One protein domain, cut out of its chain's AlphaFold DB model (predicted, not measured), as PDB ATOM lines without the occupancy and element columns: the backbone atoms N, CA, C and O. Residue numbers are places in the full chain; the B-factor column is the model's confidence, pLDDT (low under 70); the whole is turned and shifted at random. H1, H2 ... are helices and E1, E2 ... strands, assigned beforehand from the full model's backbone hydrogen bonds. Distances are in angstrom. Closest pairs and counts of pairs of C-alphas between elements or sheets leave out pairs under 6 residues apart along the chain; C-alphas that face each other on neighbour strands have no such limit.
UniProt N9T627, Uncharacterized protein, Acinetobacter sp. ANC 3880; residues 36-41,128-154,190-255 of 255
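This is residues 36 to 41, 128 to 154 and 190 to 255 of the 255 residues of an uncharacterized protein of Acinetobacter sp. ANC 3880 (UniProt N9T627). A twisted wall of five antiparallel strands has one helix, H1, lying along one of its faces, while the unnamed stretch of residues 192 to 196 passes over the other face. A small two-stranded hairpin, E3 and E4, sits away from this wall. The 99 printed residues hold one named helix and seven named strands, in the order E1 H1 E2 E3 E4 E5 E6 E7; the large sheet runs E1 E7 E6 E5 E2, and the class is mixed, helices and strands. The whole is compact, with a radius of gyration of the C-alphas of 14.2 A and spans of 43 by 35 by 23 A.

In the large sheet, E5, residues 210 to 218, E6, residues 228 to 236, and E7, residues 244 to 252, form a meander, each strand the antiparallel neighbour of the one before. E5 and E6 are a hairpin at 168 degrees, with N 214 and O 232 2.9 A apart, within hydrogen-bond range. E6 and E7 are a hairpin at 165 degrees, with N 233 and O 247 at 2.7 A. E7 bends by 51 degrees at residue 249. The edge strand E1, residues 128 to 132, is antiparallel to E7, with N 130 and O 246 at 2.8 A. The other edge strand, E2, residues 152 to 154, is antiparallel to E5, with N 154 and O 211 at 2.8 A. H1, residues 136 to 147, is on the sheet at a height of 9.8 A, in two layers, a helix on one face of a sheet. It lies over E6 and, only just, over E7, on which 3 of its C-alphas fall; it runs along the strands, at 12 degrees to E6 on the local plane. The closest C-alphas of H1 and E6 are those of Gln 140 and Leu 234, 7.1 A apart. Every O i to N i+4 pair of H1 is within hydrogen-bond range. E3, residues 199 to 201, and E4, residues 204 to 206, are an antiparallel hairpin with N 199 and O 206 at 2.9 A; both are apart from H1.

E1 begins at C-alpha 128, (-2.321, 7.233, -104.774). H1 is 16.4 A long from first to last C-alpha. E5 and E7 are each 25.3 A long and E6 is 25.7 A. E7 ends at C-alpha 252, (12.691, 8.913, -100.235).

The C-alphas farthest apart are those of Asn 202 and Thr 222, 45.3 A. Residues 42 to 127 are not printed, with 10.9 A between C-alphas 41 and 128; residues 155 to 189 are not printed, with 11.1 A between C-alphas 154 and 190. Of the links that are printed whole, none is long. The mean pLDDT of the printed part is 70.9, and 44 residues are under 70, among them residues 36 to 41, 128 to 134, 218 to 227 and 238 to 245.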
ATOM      1  N   GLY A  36      -2.858  17.303 -95.761       36.50
ATOM      2  CA  GLY A  36      -3.145  17.348 -97.201       36.50
ATOM      3  C   GLY A  36      -2.710  16.084 -97.961       36.50
ATOM      4  O   GLY A  36      -3.269  15.787 -99.017       36.50
ATOM      5  N   LEU A  37      -1.749  15.331 -97.412       42.75
ATOM      6  CA  LEU A  37      -1.156  14.092 -97.933       42.75
ATOM      7  C   LEU A  37      -1.828  12.813 -97.419       42.75
ATOM      8  O   LEU A  37      -1.498  11.744 -97.920       42.75
ATOM      9  N   SER A  38      -2.884  12.926 -96.596       46.72
ATOM     10  CA  SER A  38      -3.993  11.949 -96.666       46.72
ATOM     11  C   SER A  38      -4.641  11.922 -98.067       46.72
ATOM     12  O   SER A  38      -5.497  11.102 -98.377       46.72
ATOM     13  N   CYS A  39      -4.168  12.821 -98.940       41.47
ATOM     14  CA  CYS A  39      -4.345  12.909-100.370       41.47
ATOM     15  C   CYS A  39      -5.776  13.128-100.793       41.47
ATOM     16  O   CYS A  39      -6.310  12.446-101.662       41.47
ATOM     17  N   LEU A  40      -6.396  14.120-100.155       39.91
ATOM     18  CA  LEU A  40      -7.826  14.333-100.246       39.91
ATOM     19  C   LEU A  40      -8.546  12.986-100.033       39.91
ATOM     20  O   LEU A  40      -8.974  12.392-101.023       39.91
ATOM     21  N   ASP A  41      -8.729  12.586 -98.760       41.38
ATOM     22  CA  ASP A  41      -9.738  11.661 -98.153       41.38
ATOM     23  C   ASP A  41     -11.193  11.851 -98.694       41.38
ATOM     24  O   ASP A  41     -12.207  11.877 -97.997       41.38
ATOM     25  N   THR A 128      -0.893   7.328-104.409       49.91
ATOM     26  CA  THR A 128      -2.321   7.233-104.774       49.91
ATOM     27  C   THR A 128      -2.609   8.070-106.016       49.91
ATOM     28  O   THR A 128      -2.107   9.186-106.100       49.91
ATOM     29  N   SER A 129      -3.423   7.564-106.954       51.59
ATOM     30  CA  SER A 129      -3.806   8.253-108.200       51.59
ATOM     31  C   SER A 129      -5.325   8.261-108.410       51.59
ATOM     32  O   SER A 129      -5.982   7.236-108.255       51.59
ATOM     33  N   ILE A 130      -5.877   9.409-108.808       52.19
ATOM     34  CA  ILE A 130      -7.321   9.690-108.913       52.19
ATOM     35  C   ILE A 130      -7.624  10.307-110.279       52.19
ATOM     36  O   ILE A 130      -7.055  11.344-110.627       52.19
ATOM     37  N   TYR A 131      -8.557   9.722-111.034       53.03
ATOM     38  CA  TYR A 131      -9.009  10.292-112.310       53.03
ATOM     39  C   TYR A 131     -10.055  11.380-112.091       53.03
ATOM     40  O   TYR A 131     -10.915  11.281-111.221       53.03
ATOM     41  N   ARG A 132     -10.032  12.415-112.911       51.00
ATOM     42  CA  ARG A 132     -10.936  13.553-112.785       51.00
ATOM     43  C   ARG A 132     -11.475  13.922-114.160       51.00
ATOM     44  O   ARG A 132     -10.728  13.944-115.138       51.00
ATOM     45  N   ALA A 133     -12.778  14.188-114.202       48.22
ATOM     46  CA  ALA A 133     -13.504  14.571-115.413       48.22
ATOM     47  C   ALA A 133     -13.611  16.096-115.595       48.22
ATOM     48  O   ALA A 133     -13.981  16.558-116.670       48.22
ATOM     49  N   ASP A 134     -13.294  16.873-114.554       54.88
ATOM     50  CA  ASP A 134     -13.306  18.338-114.605       54.88
ATOM     51  C   ASP A 134     -12.233  18.888-115.570       54.88
ATOM     52  O   ASP A 134     -11.322  18.186-116.016       54.88
ATOM     53  N   ASP A 135     -12.285  20.187-115.854       71.69
ATOM     54  CA  ASP A 135     -11.160  20.881-116.479       71.69
ATOM     55  C   ASP A 135      -9.947  20.939-115.524       71.69
ATOM     56  O   ASP A 135     -10.066  21.281-114.343       71.69
ATOM     57  N   ILE A 136      -8.755  20.645-116.050       75.81
ATOM     58  CA  ILE A 136      -7.524  20.538-115.253       75.81
ATOM     59  C   ILE A 136      -7.118  21.861-114.588       75.81
ATOM     60  O   ILE A 136      -6.610  21.837-113.467       75.81
ATOM     61  N   LYS A 137      -7.362  23.019-115.222       83.75
ATOM     62  CA  LYS A 137      -7.038  24.326-114.617       83.75
ATOM     63  C   LYS A 137      -7.953  24.605-113.436       83.75
ATOM     64  O   LYS A 137      -7.508  25.101-112.404       83.75
ATOM     65  N   THR A 138      -9.224  24.251-113.574       74.38
ATOM     66  CA  THR A 138     -10.201  24.372-112.490       74.38
ATOM     67  C   THR A 138      -9.806  23.490-111.304       74.38
ATOM     68  O   THR A 138      -9.805  23.956-110.162       74.38
ATOM     69  N   THR A 139      -9.411  22.236-111.550       70.25
ATOM     70  CA  THR A 139      -8.914  21.333-110.497       70.25
ATOM     71  C   THR A 139      -7.651  21.875-109.831       70.25
ATOM     72  O   THR A 139      -7.575  21.890-108.603       70.25
ATOM     73  N   GLN A 140      -6.695  22.375-110.617       84.44
ATOM     74  CA  GLN A 140      -5.467  22.994-110.114       84.44
ATOM     75  C   GLN A 140      -5.785  24.135-109.137       84.44
ATOM     76  O   GLN A 140      -5.353  24.088-107.987       84.44
ATOM     77  N   GLN A 141      -6.589  25.115-109.560       82.50
ATOM     78  CA  GLN A 141      -6.952  26.271-108.734       82.50
ATOM     79  C   GLN A 141      -7.662  25.866-107.437       82.50
ATOM     80  O   GLN A 141      -7.372  26.412-106.374       82.50
ATOM     81  N   LYS A 142      -8.581  24.891-107.498       71.94
ATOM     82  CA  LYS A 142      -9.275  24.375-106.305       71.94
ATOM     83  C   LYS A 142      -8.289  23.814-105.279       71.94
ATOM     84  O   LYS A 142      -8.451  24.063-104.085       71.94
ATOM     85  N   ILE A 143      -7.288  23.058-105.731       71.50
ATOM     86  CA  ILE A 143      -6.285  22.449-104.853       71.50
ATOM     87  C   ILE A 143      -5.368  23.522-104.260       71.50
ATOM     88  O   ILE A 143      -5.176  23.537-103.046       71.50
ATOM     89  N   GLU A 144      -4.860  24.440-105.086       81.06
ATOM     90  CA  GLU A 144      -4.008  25.547-104.630       81.06
ATOM     91  C   GLU A 144      -4.697  26.383-103.555       81.06
ATOM     92  O   GLU A 144      -4.126  26.600-102.490       81.06
ATOM     93  N   ASN A 145      -5.951  26.776-103.791       72.06
ATOM     94  CA  ASN A 145      -6.719  27.578-102.842       72.06
ATOM     95  C   ASN A 145      -7.006  26.820-101.541       72.06
ATOM     96  O   ASN A 145      -6.911  27.398-100.461       72.06
ATOM     97  N   ARG A 146      -7.371  25.534-101.624       67.75
ATOM     98  CA  ARG A 146      -7.750  24.742-100.444       67.75
ATOM     99  C   ARG A 146      -6.558  24.394 -99.561       67.75
ATOM    100  O   ARG A 146      -6.698  24.386 -98.343       67.75
ATOM    101  N   LEU A 147      -5.429  24.054-100.172       63.66
ATOM    102  CA  LEU A 147      -4.223  23.646 -99.455       63.66
ATOM    103  C   LEU A 147      -3.265  24.816 -99.211       63.66
ATOM    104  O   LEU A 147      -2.247  24.634 -98.553       63.66
ATOM    105  N   ASN A 148      -3.585  26.007 -99.729       77.31
ATOM    106  CA  ASN A 148      -2.714  27.179 -99.715       77.31
ATOM    107  C   ASN A 148      -1.305  26.867-100.262       77.31
ATOM    108  O   ASN A 148      -0.286  27.244 -99.683       77.31
ATOM    109  N   ILE A 149      -1.258  26.149-101.387       81.25
ATOM    110  CA  ILE A 149      -0.026  25.782-102.098       81.25
ATOM    111  C   ILE A 149       0.012  26.443-103.474       81.25
ATOM    112  O   ILE A 149      -1.002  26.920-103.978       81.25
ATOM    113  N   LYS A 150       1.182  26.432-104.117       90.44
ATOM    114  CA  LYS A 150       1.332  26.824-105.523       90.44
ATOM    115  C   LYS A 150       2.007  25.711-106.298       90.44
ATOM    116  O   LYS A 150       3.103  25.289-105.931       90.44
ATOM    117  N   PHE A 151       1.372  25.253-107.369       92.50
ATOM    118  CA  PHE A 151       1.974  24.262-108.241       92.50
ATOM    119  C   PHE A 151       3.068  24.879-109.106       92.50
ATOM    120  O   PHE A 151       2.910  25.945-109.704       92.50
ATOM    121  N   SER A 152       4.149  24.128-109.265       95.75
ATOM    122  CA  SER A 152       5.119  24.356-110.325       95.75
ATOM    123  C   SER A 152       4.628  23.688-111.603       95.75
ATOM    124  O   SER A 152       4.330  22.492-111.626       95.75
ATOM    125  N   ARG A 153       4.524  24.473-112.677       95.94
ATOM    126  CA  ARG A 153       4.020  24.012-113.972       95.94
ATOM    127  C   ARG A 153       5.156  23.546-114.877       95.94
ATOM    128  O   ARG A 153       6.122  24.274-115.098       95.94
ATOM    129  N   TYR A 154       4.961  22.387-115.490       95.19
ATOM    130  CA  TYR A 154       5.832  21.809-116.501       95.19
ATOM    131  C   TYR A 154       5.030  21.360-117.724       95.19
ATOM    132  O   TYR A 154       3.853  21.003-117.655       95.19
ATOM    133  N   PRO A 190      13.370  21.201-109.845       87.12
ATOM    134  CA  PRO A 190      13.338  20.784-108.437       87.12
ATOM    135  C   PRO A 190      12.183  19.847-108.077       87.12
ATOM    136  O   PRO A 190      12.324  18.999-107.195       87.12
ATOM    137  N   HIS A 191      11.056  19.955-108.783       90.94
ATOM    138  CA  HIS A 191       9.860  19.167-108.490       90.94
ATOM    139  C   HIS A 191       9.701  17.932-109.384       90.94
ATOM    140  O   HIS A 191       8.922  17.051-109.048       90.94
ATOM    141  N   LEU A 192      10.425  17.815-110.504       91.44
ATOM    142  CA  LEU A 192      10.220  16.696-111.440       91.44
ATOM    143  C   LEU A 192      10.757  15.355-110.919       91.44
ATOM    144  O   LEU A 192      10.380  14.312-111.446       91.44
ATOM    145  N   LYS A 193      11.576  15.361-109.858       86.31
ATOM    146  CA  LYS A 193      12.122  14.139-109.245       86.31
ATOM    147  C   LYS A 193      11.069  13.192-108.674       86.31
ATOM    148  O   LYS A 193      11.320  11.999-108.579       86.31
ATOM    149  N   VAL A 194       9.894  13.716-108.332       82.56
ATOM    150  CA  VAL A 194       8.775  12.929-107.792       82.56
ATOM    151  C   VAL A 194       7.778  12.505-108.879       82.56
ATOM    152  O   VAL A 194       6.774  11.869-108.583       82.56
ATOM    153  N   PHE A 195       8.014  12.880-110.144       87.56
ATOM    154  CA  PHE A 195       7.057  12.668-111.227       87.56
ATOM    155  C   PHE A 195       7.345  11.412-112.045       87.56
ATOM    156  O   PHE A 195       8.408  11.290-112.658       87.56
ATOM    157  N   ASN A 196       6.350  10.526-112.143       74.25
ATOM    158  CA  ASN A 196       6.425   9.310-112.954       74.25
ATOM    159  C   ASN A 196       5.219   9.128-113.900       74.25
ATOM    160  O   ASN A 196       4.909   8.012-114.296       74.25
ATOM    161  N   GLY A 197       4.515  10.211-114.253       69.56
ATOM    162  CA  GLY A 197       3.232  10.166-114.975       69.56
ATOM    163  C   GLY A 197       3.282   9.763-116.458       69.56
ATOM    164  O   GLY A 197       2.356  10.093-117.197       69.56
ATOM    165  N   GLU A 198       4.341   9.098-116.922       72.56
ATOM    166  CA  GLU A 198       4.418   8.537-118.276       72.56
ATOM    167  C   GLU A 198       3.653   7.216-118.387       72.56
ATOM    168  O   GLU A 198       3.620   6.414-117.458       72.56
ATOM    169  N   VAL A 199       3.052   6.980-119.553       64.69
ATOM    170  CA  VAL A 199       2.319   5.745-119.854       64.69
ATOM    171  C   VAL A 199       2.991   5.042-121.022       64.69
ATOM    172  O   VAL A 199       3.187   5.634-122.082       64.69
ATOM    173  N   PHE A 200       3.318   3.765-120.847       67.38
ATOM    174  CA  PHE A 200       3.802   2.921-121.931       67.38
ATOM    175  C   PHE A 200       2.639   2.134-122.535       67.38
ATOM    176  O   PHE A 200       1.999   1.334-121.855       67.38
ATOM    177  N   GLN A 201       2.357   2.354-123.816       55.75
ATOM    178  CA  GLN A 201       1.301   1.654-124.543       55.75
ATOM    179  C   GLN A 201       1.742   1.428-125.990       55.75
ATOM    180  O   GLN A 201       2.338   2.309-126.603       55.75
ATOM    181  N   ASN A 202       1.457   0.254-126.559       70.62
ATOM    182  CA  ASN A 202       1.775  -0.066-127.960       70.62
ATOM    183  C   ASN A 202       3.241   0.234-128.339       70.62
ATOM    184  O   ASN A 202       3.508   0.836-129.378       70.62
ATOM    185  N   GLN A 203       4.183  -0.149-127.469       75.69
ATOM    186  CA  GLN A 203       5.629   0.075-127.638       75.69
ATOM    187  C   GLN A 203       6.060   1.554-127.693       75.69
ATOM    188  O   GLN A 203       7.185   1.861-128.084       75.69
ATOM    189  N   LYS A 204       5.188   2.486-127.295       69.38
ATOM    190  CA  LYS A 204       5.460   3.926-127.273       69.38
ATOM    191  C   LYS A 204       5.248   4.496-125.875       69.38
ATOM    192  O   LYS A 204       4.342   4.087-125.152       69.38
ATOM    193  N   ILE A 205       6.087   5.467-125.517       75.06
ATOM    194  CA  ILE A 205       5.957   6.243-124.279       75.06
ATOM    195  C   ILE A 205       5.117   7.489-124.571       75.06
ATOM    196  O   ILE A 205       5.449   8.289-125.452       75.06
ATOM    197  N   TYR A 206       4.041   7.652-123.812       71.12
ATOM    198  CA  TYR A 206       3.156   8.807-123.829       71.12
ATOM    199  C   TYR A 206       3.414   9.657-122.589       71.12
ATOM    200  O   TYR A 206       3.368   9.168-121.461       71.12
ATOM    201  N   THR A 207       3.659  10.946-122.808       81.56
ATOM    202  CA  THR A 207       3.937  11.920-121.748       81.56
ATOM    203  C   THR A 207       2.765  12.901-121.637       81.56
ATOM    204  O   THR A 207       2.268  13.338-122.682       81.56
ATOM    205  N   PRO A 208       2.355  13.302-120.421       86.44
ATOM    206  CA  PRO A 208       1.342  14.337-120.234       86.44
ATOM    207  C   PRO A 208       1.752  15.654-120.900       86.44
ATOM    208  O   PRO A 208       2.935  16.005-120.943       86.44
ATOM    209  N   LYS A 209       0.787  16.422-121.405       89.19
ATOM    210  CA  LYS A 209       1.048  17.751-121.978       89.19
ATOM    211  C   LYS A 209       1.189  18.816-120.892       89.19
ATOM    212  O   LYS A 209       2.014  19.722-121.034       89.19
ATOM    213  N   GLN A 210       0.388  18.718-119.838       90.38
ATOM    214  CA  GLN A 210       0.293  19.628-118.707       90.38
ATOM    215  C   GLN A 210       0.610  18.875-117.422       90.38
ATOM    216  O   GLN A 210      -0.063  17.914-117.071       90.38
ATOM    217  N   ILE A 211       1.628  19.340-116.708       94.12
ATOM    218  CA  ILE A 211       2.092  18.729-115.470       94.12
ATOM    219  C   ILE A 211       2.169  19.836-114.419       94.12
ATOM    220  O   ILE A 211       2.804  20.866-114.645       94.12
ATOM    221  N   TYR A 212       1.532  19.636-113.277       94.12
ATOM    222  CA  TYR A 212       1.545  20.542-112.134       94.12
ATOM    223  C   TYR A 212       2.065  19.758-110.939       94.12
ATOM    224  O   TYR A 212       1.514  18.709-110.631       94.12
ATOM    225  N   ILE A 213       3.135  20.217-110.292       93.19
ATOM    226  CA  ILE A 213       3.739  19.499-109.163       93.19
ATOM    227  C   ILE A 213       4.040  20.458-108.034       93.19
ATOM    228  O   ILE A 213       4.630  21.517-108.234       93.19
ATOM    229  N   TYR A 214       3.617  20.068-106.847       86.00
ATOM    230  CA  TYR A 214       4.021  20.668-105.601       86.00
ATOM    231  C   TYR A 214       4.771  19.604-104.812       86.00
ATOM    232  O   TYR A 214       4.329  18.457-104.730       86.00
ATOM    233  N   SER A 215       5.919  19.967-104.262       85.62
ATOM    234  CA  SER A 215       6.676  19.076-103.396       85.62
ATOM    235  C   SER A 215       7.412  19.866-102.332       85.62
ATOM    236  O   SER A 215       7.801  21.014-102.561       85.62
ATOM    237  N   GLN A 216       7.618  19.237-101.181       78.00
ATOM    238  CA  GLN A 216       8.438  19.792-100.111       78.00
ATOM    239  C   GLN A 216       9.153  18.679 -99.338       78.00
ATOM    240  O   GLN A 216       8.691  17.533 -99.351       78.00
ATOM    241  N   PRO A 217      10.253  19.006 -98.643       78.06
ATOM    242  CA  PRO A 217      10.866  18.096 -97.688       78.06
ATOM    243  C   PRO A 217       9.858  17.655 -96.625       78.06
ATOM    244  O   PRO A 217       9.060  18.452 -96.132       78.06
ATOM    245  N   TYR A 218       9.907  16.379 -96.277       69.00
ATOM    246  CA  TYR A 218       9.074  15.769 -95.262       69.00
ATOM    247  C   TYR A 218       9.936  14.878 -94.382       69.00
ATOM    248  O   TYR A 218      10.746  14.096 -94.875       69.00
ATOM    249  N   LYS A 219       9.758  14.996 -93.072       62.34
ATOM    250  CA  LYS A 219      10.443  14.156 -92.103       62.34
ATOM    251  C   LYS A 219       9.380  13.347 -91.384       62.34
ATOM    252  O   LYS A 219       8.597  13.911 -90.627       62.34
ATOM    253  N   ARG A 220       9.346  12.043 -91.660       54.72
ATOM    254  CA  ARG A 220       8.609  11.096 -90.820       54.72
ATOM    255  C   ARG A 220       9.279  11.094 -89.442       54.72
ATOM    256  O   ARG A 220      10.471  11.389 -89.379       54.72
ATOM    257  N   ASP A 221       8.525  10.839 -88.376       53.84
ATOM    258  CA  ASP A 221       8.979  10.922 -86.976       53.84
ATOM    259  C   ASP A 221      10.412  10.415 -86.718       53.84
ATOM    260  O   ASP A 221      10.961   9.616 -87.478       53.84
ATOM    261  N   THR A 222      11.014  10.862 -85.610       51.47
ATOM    262  CA  THR A 222      12.462  10.823 -85.289       51.47
ATOM    263  C   THR A 222      13.210   9.488 -85.457       51.47
ATOM    264  O   THR A 222      14.433   9.481 -85.332       51.47
ATOM    265  N   SER A 223      12.526   8.373 -85.718       50.69
ATOM    266  CA  SER A 223      13.090   7.044 -85.972       50.69
ATOM    267  C   SER A 223      13.554   6.803 -87.418       50.69
ATOM    268  O   SER A 223      14.345   5.886 -87.639       50.69
ATOM    269  N   TYR A 224      13.119   7.599 -88.402       49.69
ATOM    270  CA  TYR A 224      13.562   7.447 -89.794       49.69
ATOM    271  C   TYR A 224      14.793   8.314 -90.103       49.69
ATOM    272  O   TYR A 224      14.776   9.536 -89.958       49.69
ATOM    273  N   LEU A 225      15.869   7.659 -90.556       49.03
ATOM    274  CA  LEU A 225      17.155   8.289 -90.895       49.03
ATOM    275  C   LEU A 225      17.151   9.037 -92.240       49.03
ATOM    276  O   LEU A 225      18.044   9.847 -92.475       49.03
ATOM    277  N   ASN A 226      16.170   8.779 -93.110       55.88
ATOM    278  CA  ASN A 226      16.128   9.350 -94.454       55.88
ATOM    279  C   ASN A 226      15.147  10.522 -94.522       55.88
ATOM    280  O   ASN A 226      13.969  10.378 -94.189       55.88
ATOM    281  N   ASP A 227      15.627  11.663 -95.019       68.31
ATOM    282  CA  ASP A 227      14.756  12.751 -95.453       68.31
ATOM    283  C   ASP A 227      13.812  12.213 -96.538       68.31
ATOM    284  O   ASP A 227      14.233  11.513 -97.458       68.31
ATOM    285  N   MET A 228      12.523  12.523 -96.446       70.31
ATOM    286  CA  MET A 228      11.533  12.170 -97.459       70.31
ATOM    287  C   MET A 228      11.079  13.426 -98.197       70.31
ATOM    288  O   MET A 228      11.355  14.565 -97.814       70.31
ATOM    289  N   ILE A 229      10.350  13.228 -99.284       75.69
ATOM    290  CA  ILE A 229       9.701  14.287-100.037       75.69
ATOM    291  C   ILE A 229       8.226  13.965-100.095       75.69
ATOM    292  O   ILE A 229       7.827  12.942-100.645       75.69
ATOM    293  N   ALA A 230       7.428  14.881 -99.581       76.56
ATOM    294  CA  ALA A 230       6.003  14.906 -99.811       76.56
ATOM    295  C   ALA A 230       5.695  15.539-101.168       76.56
ATOM    296  O   ALA A 230       6.282  16.572-101.505       76.56
ATOM    297  N   PHE A 231       4.745  14.985-101.919       81.06
ATOM    298  CA  PHE A 231       4.341  15.575-103.191       81.06
ATOM    299  C   PHE A 231       2.854  15.449-103.508       81.06
ATOM    300  O   PHE A 231       2.161  14.542-103.050       81.06
ATOM    301  N   ILE A 232       2.402  16.370-104.359       82.38
ATOM    302  CA  ILE A 232       1.126  16.347-105.068       82.38
ATOM    303  C   ILE A 232       1.431  16.655-106.534       82.38
ATOM    304  O   ILE A 232       2.102  17.644-106.835       82.38
ATOM    305  N   SER A 233       0.941  15.834-107.453       86.44
ATOM    306  CA  SER A 233       1.023  16.049-108.892       86.44
ATOM    307  C   SER A 233      -0.367  16.009-109.528       86.44
ATOM    308  O   SER A 233      -1.218  15.205-109.174       86.44
ATOM    309  N   LEU A 234      -0.620  16.906-110.472       85.25
ATOM    310  CA  LEU A 234      -1.849  16.980-111.250       85.25
ATOM    311  C   LEU A 234      -1.462  17.070-112.724       85.25
ATOM    312  O   LEU A 234      -0.700  17.956-113.105       85.25
ATOM    313  N   TYR A 235      -1.950  16.160-113.557       85.69
ATOM    314  CA  TYR A 235      -1.531  16.092-114.956       85.69
ATOM    315  C   TYR A 235      -2.606  15.505-115.863       85.69
ATOM    316  O   TYR A 235      -3.448  14.736-115.415       85.69
ATOM    317  N   ASP A 236      -2.619  15.871-117.142       78.94
ATOM    318  CA  ASP A 236      -3.533  15.258-118.109       78.94
ATOM    319  C   ASP A 236      -3.170  13.789-118.348       78.94
ATOM    320  O   ASP A 236      -1.999  13.410-118.339       78.94
ATOM    321  N   ASN A 237      -4.177  12.948-118.574       76.56
ATOM    322  CA  ASN A 237      -3.923  11.564-118.934       76.56
ATOM    323  C   ASN A 237      -3.246  11.535-120.327       76.56
ATOM    324  O   ASN A 237      -3.831  12.028-121.296       76.56
ATOM    325  N   PRO A 238      -2.037  10.949-120.457       69.06
ATOM    326  CA  PRO A 238      -1.261  10.975-121.702       69.06
ATOM    327  C   PRO A 238      -1.940  10.322-122.909       69.06
ATOM    328  O   PRO A 238      -1.556  10.587-124.049       69.06
ATOM    329  N   VAL A 239      -2.912   9.443-122.659       65.38
ATOM    330  CA  VAL A 239      -3.621   8.662-123.678       65.38
ATOM    331  C   VAL A 239      -5.049   9.173-123.864       65.38
ATOM    332  O   VAL A 239      -5.520   9.288-124.993       65.38
ATOM    333  N   ASN A 240      -5.738   9.513-122.771       66.31
ATOM    334  CA  ASN A 240      -7.114  10.003-122.806       66.31
ATOM    335  C   ASN A 240      -7.187  11.485-122.424       66.31
ATOM    336  O   ASN A 240      -7.279  11.829-121.251       66.31
ATOM    337  N   SER A 241      -7.244  12.368-123.420       62.31
ATOM    338  CA  SER A 241      -7.276  13.820-123.198       62.31
ATOM    339  C   SER A 241      -8.499  14.333-122.433       62.31
ATOM    340  O   SER A 241      -8.499  15.484-122.007       62.31
ATOM    341  N   SER A 242      -9.542  13.514-122.279       57.25
ATOM    342  CA  SER A 242     -10.754  13.869-121.528       57.25
ATOM    343  C   SER A 242     -10.614  13.612-120.026       57.25
ATOM    344  O   SER A 242     -11.553  13.842-119.270       57.25
ATOM    345  N   GLN A 243      -9.467  13.090-119.588       60.19
ATOM    346  CA  GLN A 243      -9.196  12.764-118.197       60.19
ATOM    347  C   GLN A 243      -7.919  13.446-117.726       60.19
ATOM    348  O   GLN A 243      -6.967  13.643-118.482       60.19
ATOM    349  N   HIS A 244      -7.874  13.740-116.436       68.50
ATOM    350  CA  HIS A 244      -6.651  14.140-115.762       68.50
ATOM    351  C   HIS A 244      -6.487  13.370-114.450       68.50
ATOM    352  O   HIS A 244      -7.454  12.842-113.905       68.50
ATOM    353  N   ILE A 245      -5.249  13.253-113.990       69.31
ATOM    354  CA  ILE A 245      -4.829  12.424-112.869       69.31
ATOM    355  C   ILE A 245      -4.294  13.340-111.774       69.31
ATOM    356  O   ILE A 245      -3.426  14.173-112.028       69.31
ATOM    357  N   LEU A 246      -4.827  13.181-110.566       70.88
ATOM    358  CA  LEU A 246      -4.273  13.729-109.334       70.88
ATOM    359  C   LEU A 246      -3.540  12.602-108.608       70.88
ATOM    360  O   LEU A 246      -4.160  11.589-108.294       70.88
ATOM    361  N   GLN A 247      -2.250  12.779-108.352       73.50
ATOM    362  CA  GLN A 247      -1.409  11.840-107.628       73.50
ATOM    363  C   GLN A 247      -0.716  12.528-106.451       73.50
ATOM    364  O   GLN A 247      -0.500  13.736-106.444       73.50
ATOM    365  N   CYS A 248      -0.372  11.759-105.435       68.88
ATOM    366  CA  CYS A 248       0.295  12.238-104.233       68.88
ATOM    367  C   CYS A 248       1.068  11.112-103.555       68.88
ATOM    368  O   CYS A 248       0.861   9.926-103.836       68.88
ATOM    369  N   GLY A 249       1.904  11.495-102.602       69.00
ATOM    370  CA  GLY A 249       2.491  10.554-101.670       69.00
ATOM    371  C   GLY A 249       3.803  11.062-101.118       69.00
ATOM    372  O   GLY A 249       4.071  12.267-101.083       69.00
ATOM    373  N   PHE A 250       4.620  10.101-100.711       71.12
ATOM    374  CA  PHE A 250       5.958  10.328-100.207       71.12
ATOM    375  C   PHE A 250       6.950   9.517-101.029       71.12
ATOM    376  O   PHE A 250       6.640   8.413-101.473       71.12
ATOM    377  N   ILE A 251       8.138  10.065-101.230       69.69
ATOM    378  CA  ILE A 251       9.265   9.358-101.832       69.69
ATOM    379  C   ILE A 251      10.518   9.665-101.027       69.69
ATOM    380  O   ILE A 251      10.674  10.786-100.539       69.69
ATOM    381  N   ASP A 252      11.405   8.688-100.883       71.62
ATOM    382  CA  ASP A 252      12.691   8.913-100.235       71.62
ATOM    383  C   ASP A 252      13.456  10.024-100.955       71.62
ATOM    384  O   ASP A 252      13.584  10.038-102.186       71.62
ATOM    385  N   ASN A 253      14.003  10.962-100.186       69.56
ATOM    386  CA  ASN A 253      14.956  11.920-100.710       69.56
ATOM    387  C   ASN A 253      16.326  11.245-100.783       69.56
ATOM    388  O   ASN A 253      17.223  11.526 -99.999       69.56
ATOM    389  N   VAL A 254      16.504  10.346-101.751       60.28
ATOM    390  CA  VAL A 254      17.786   9.657-101.973       60.28
ATOM    391  C   VAL A 254      18.863  10.618-102.537       60.28
ATOM    392  O   VAL A 254      19.866  10.161-103.078       60.28
ATOM    393  N   PHE A 255      18.676  11.941-102.477       55.12
ATOM    394  CA  PHE A 255      19.506  12.951-103.149       55.12
ATOM    395  C   PHE A 255      19.804  14.157-102.265       55.12
ATOM    396  O   PHE A 255      18.836  14.762-101.742       55.12
TER     397      PHE A 255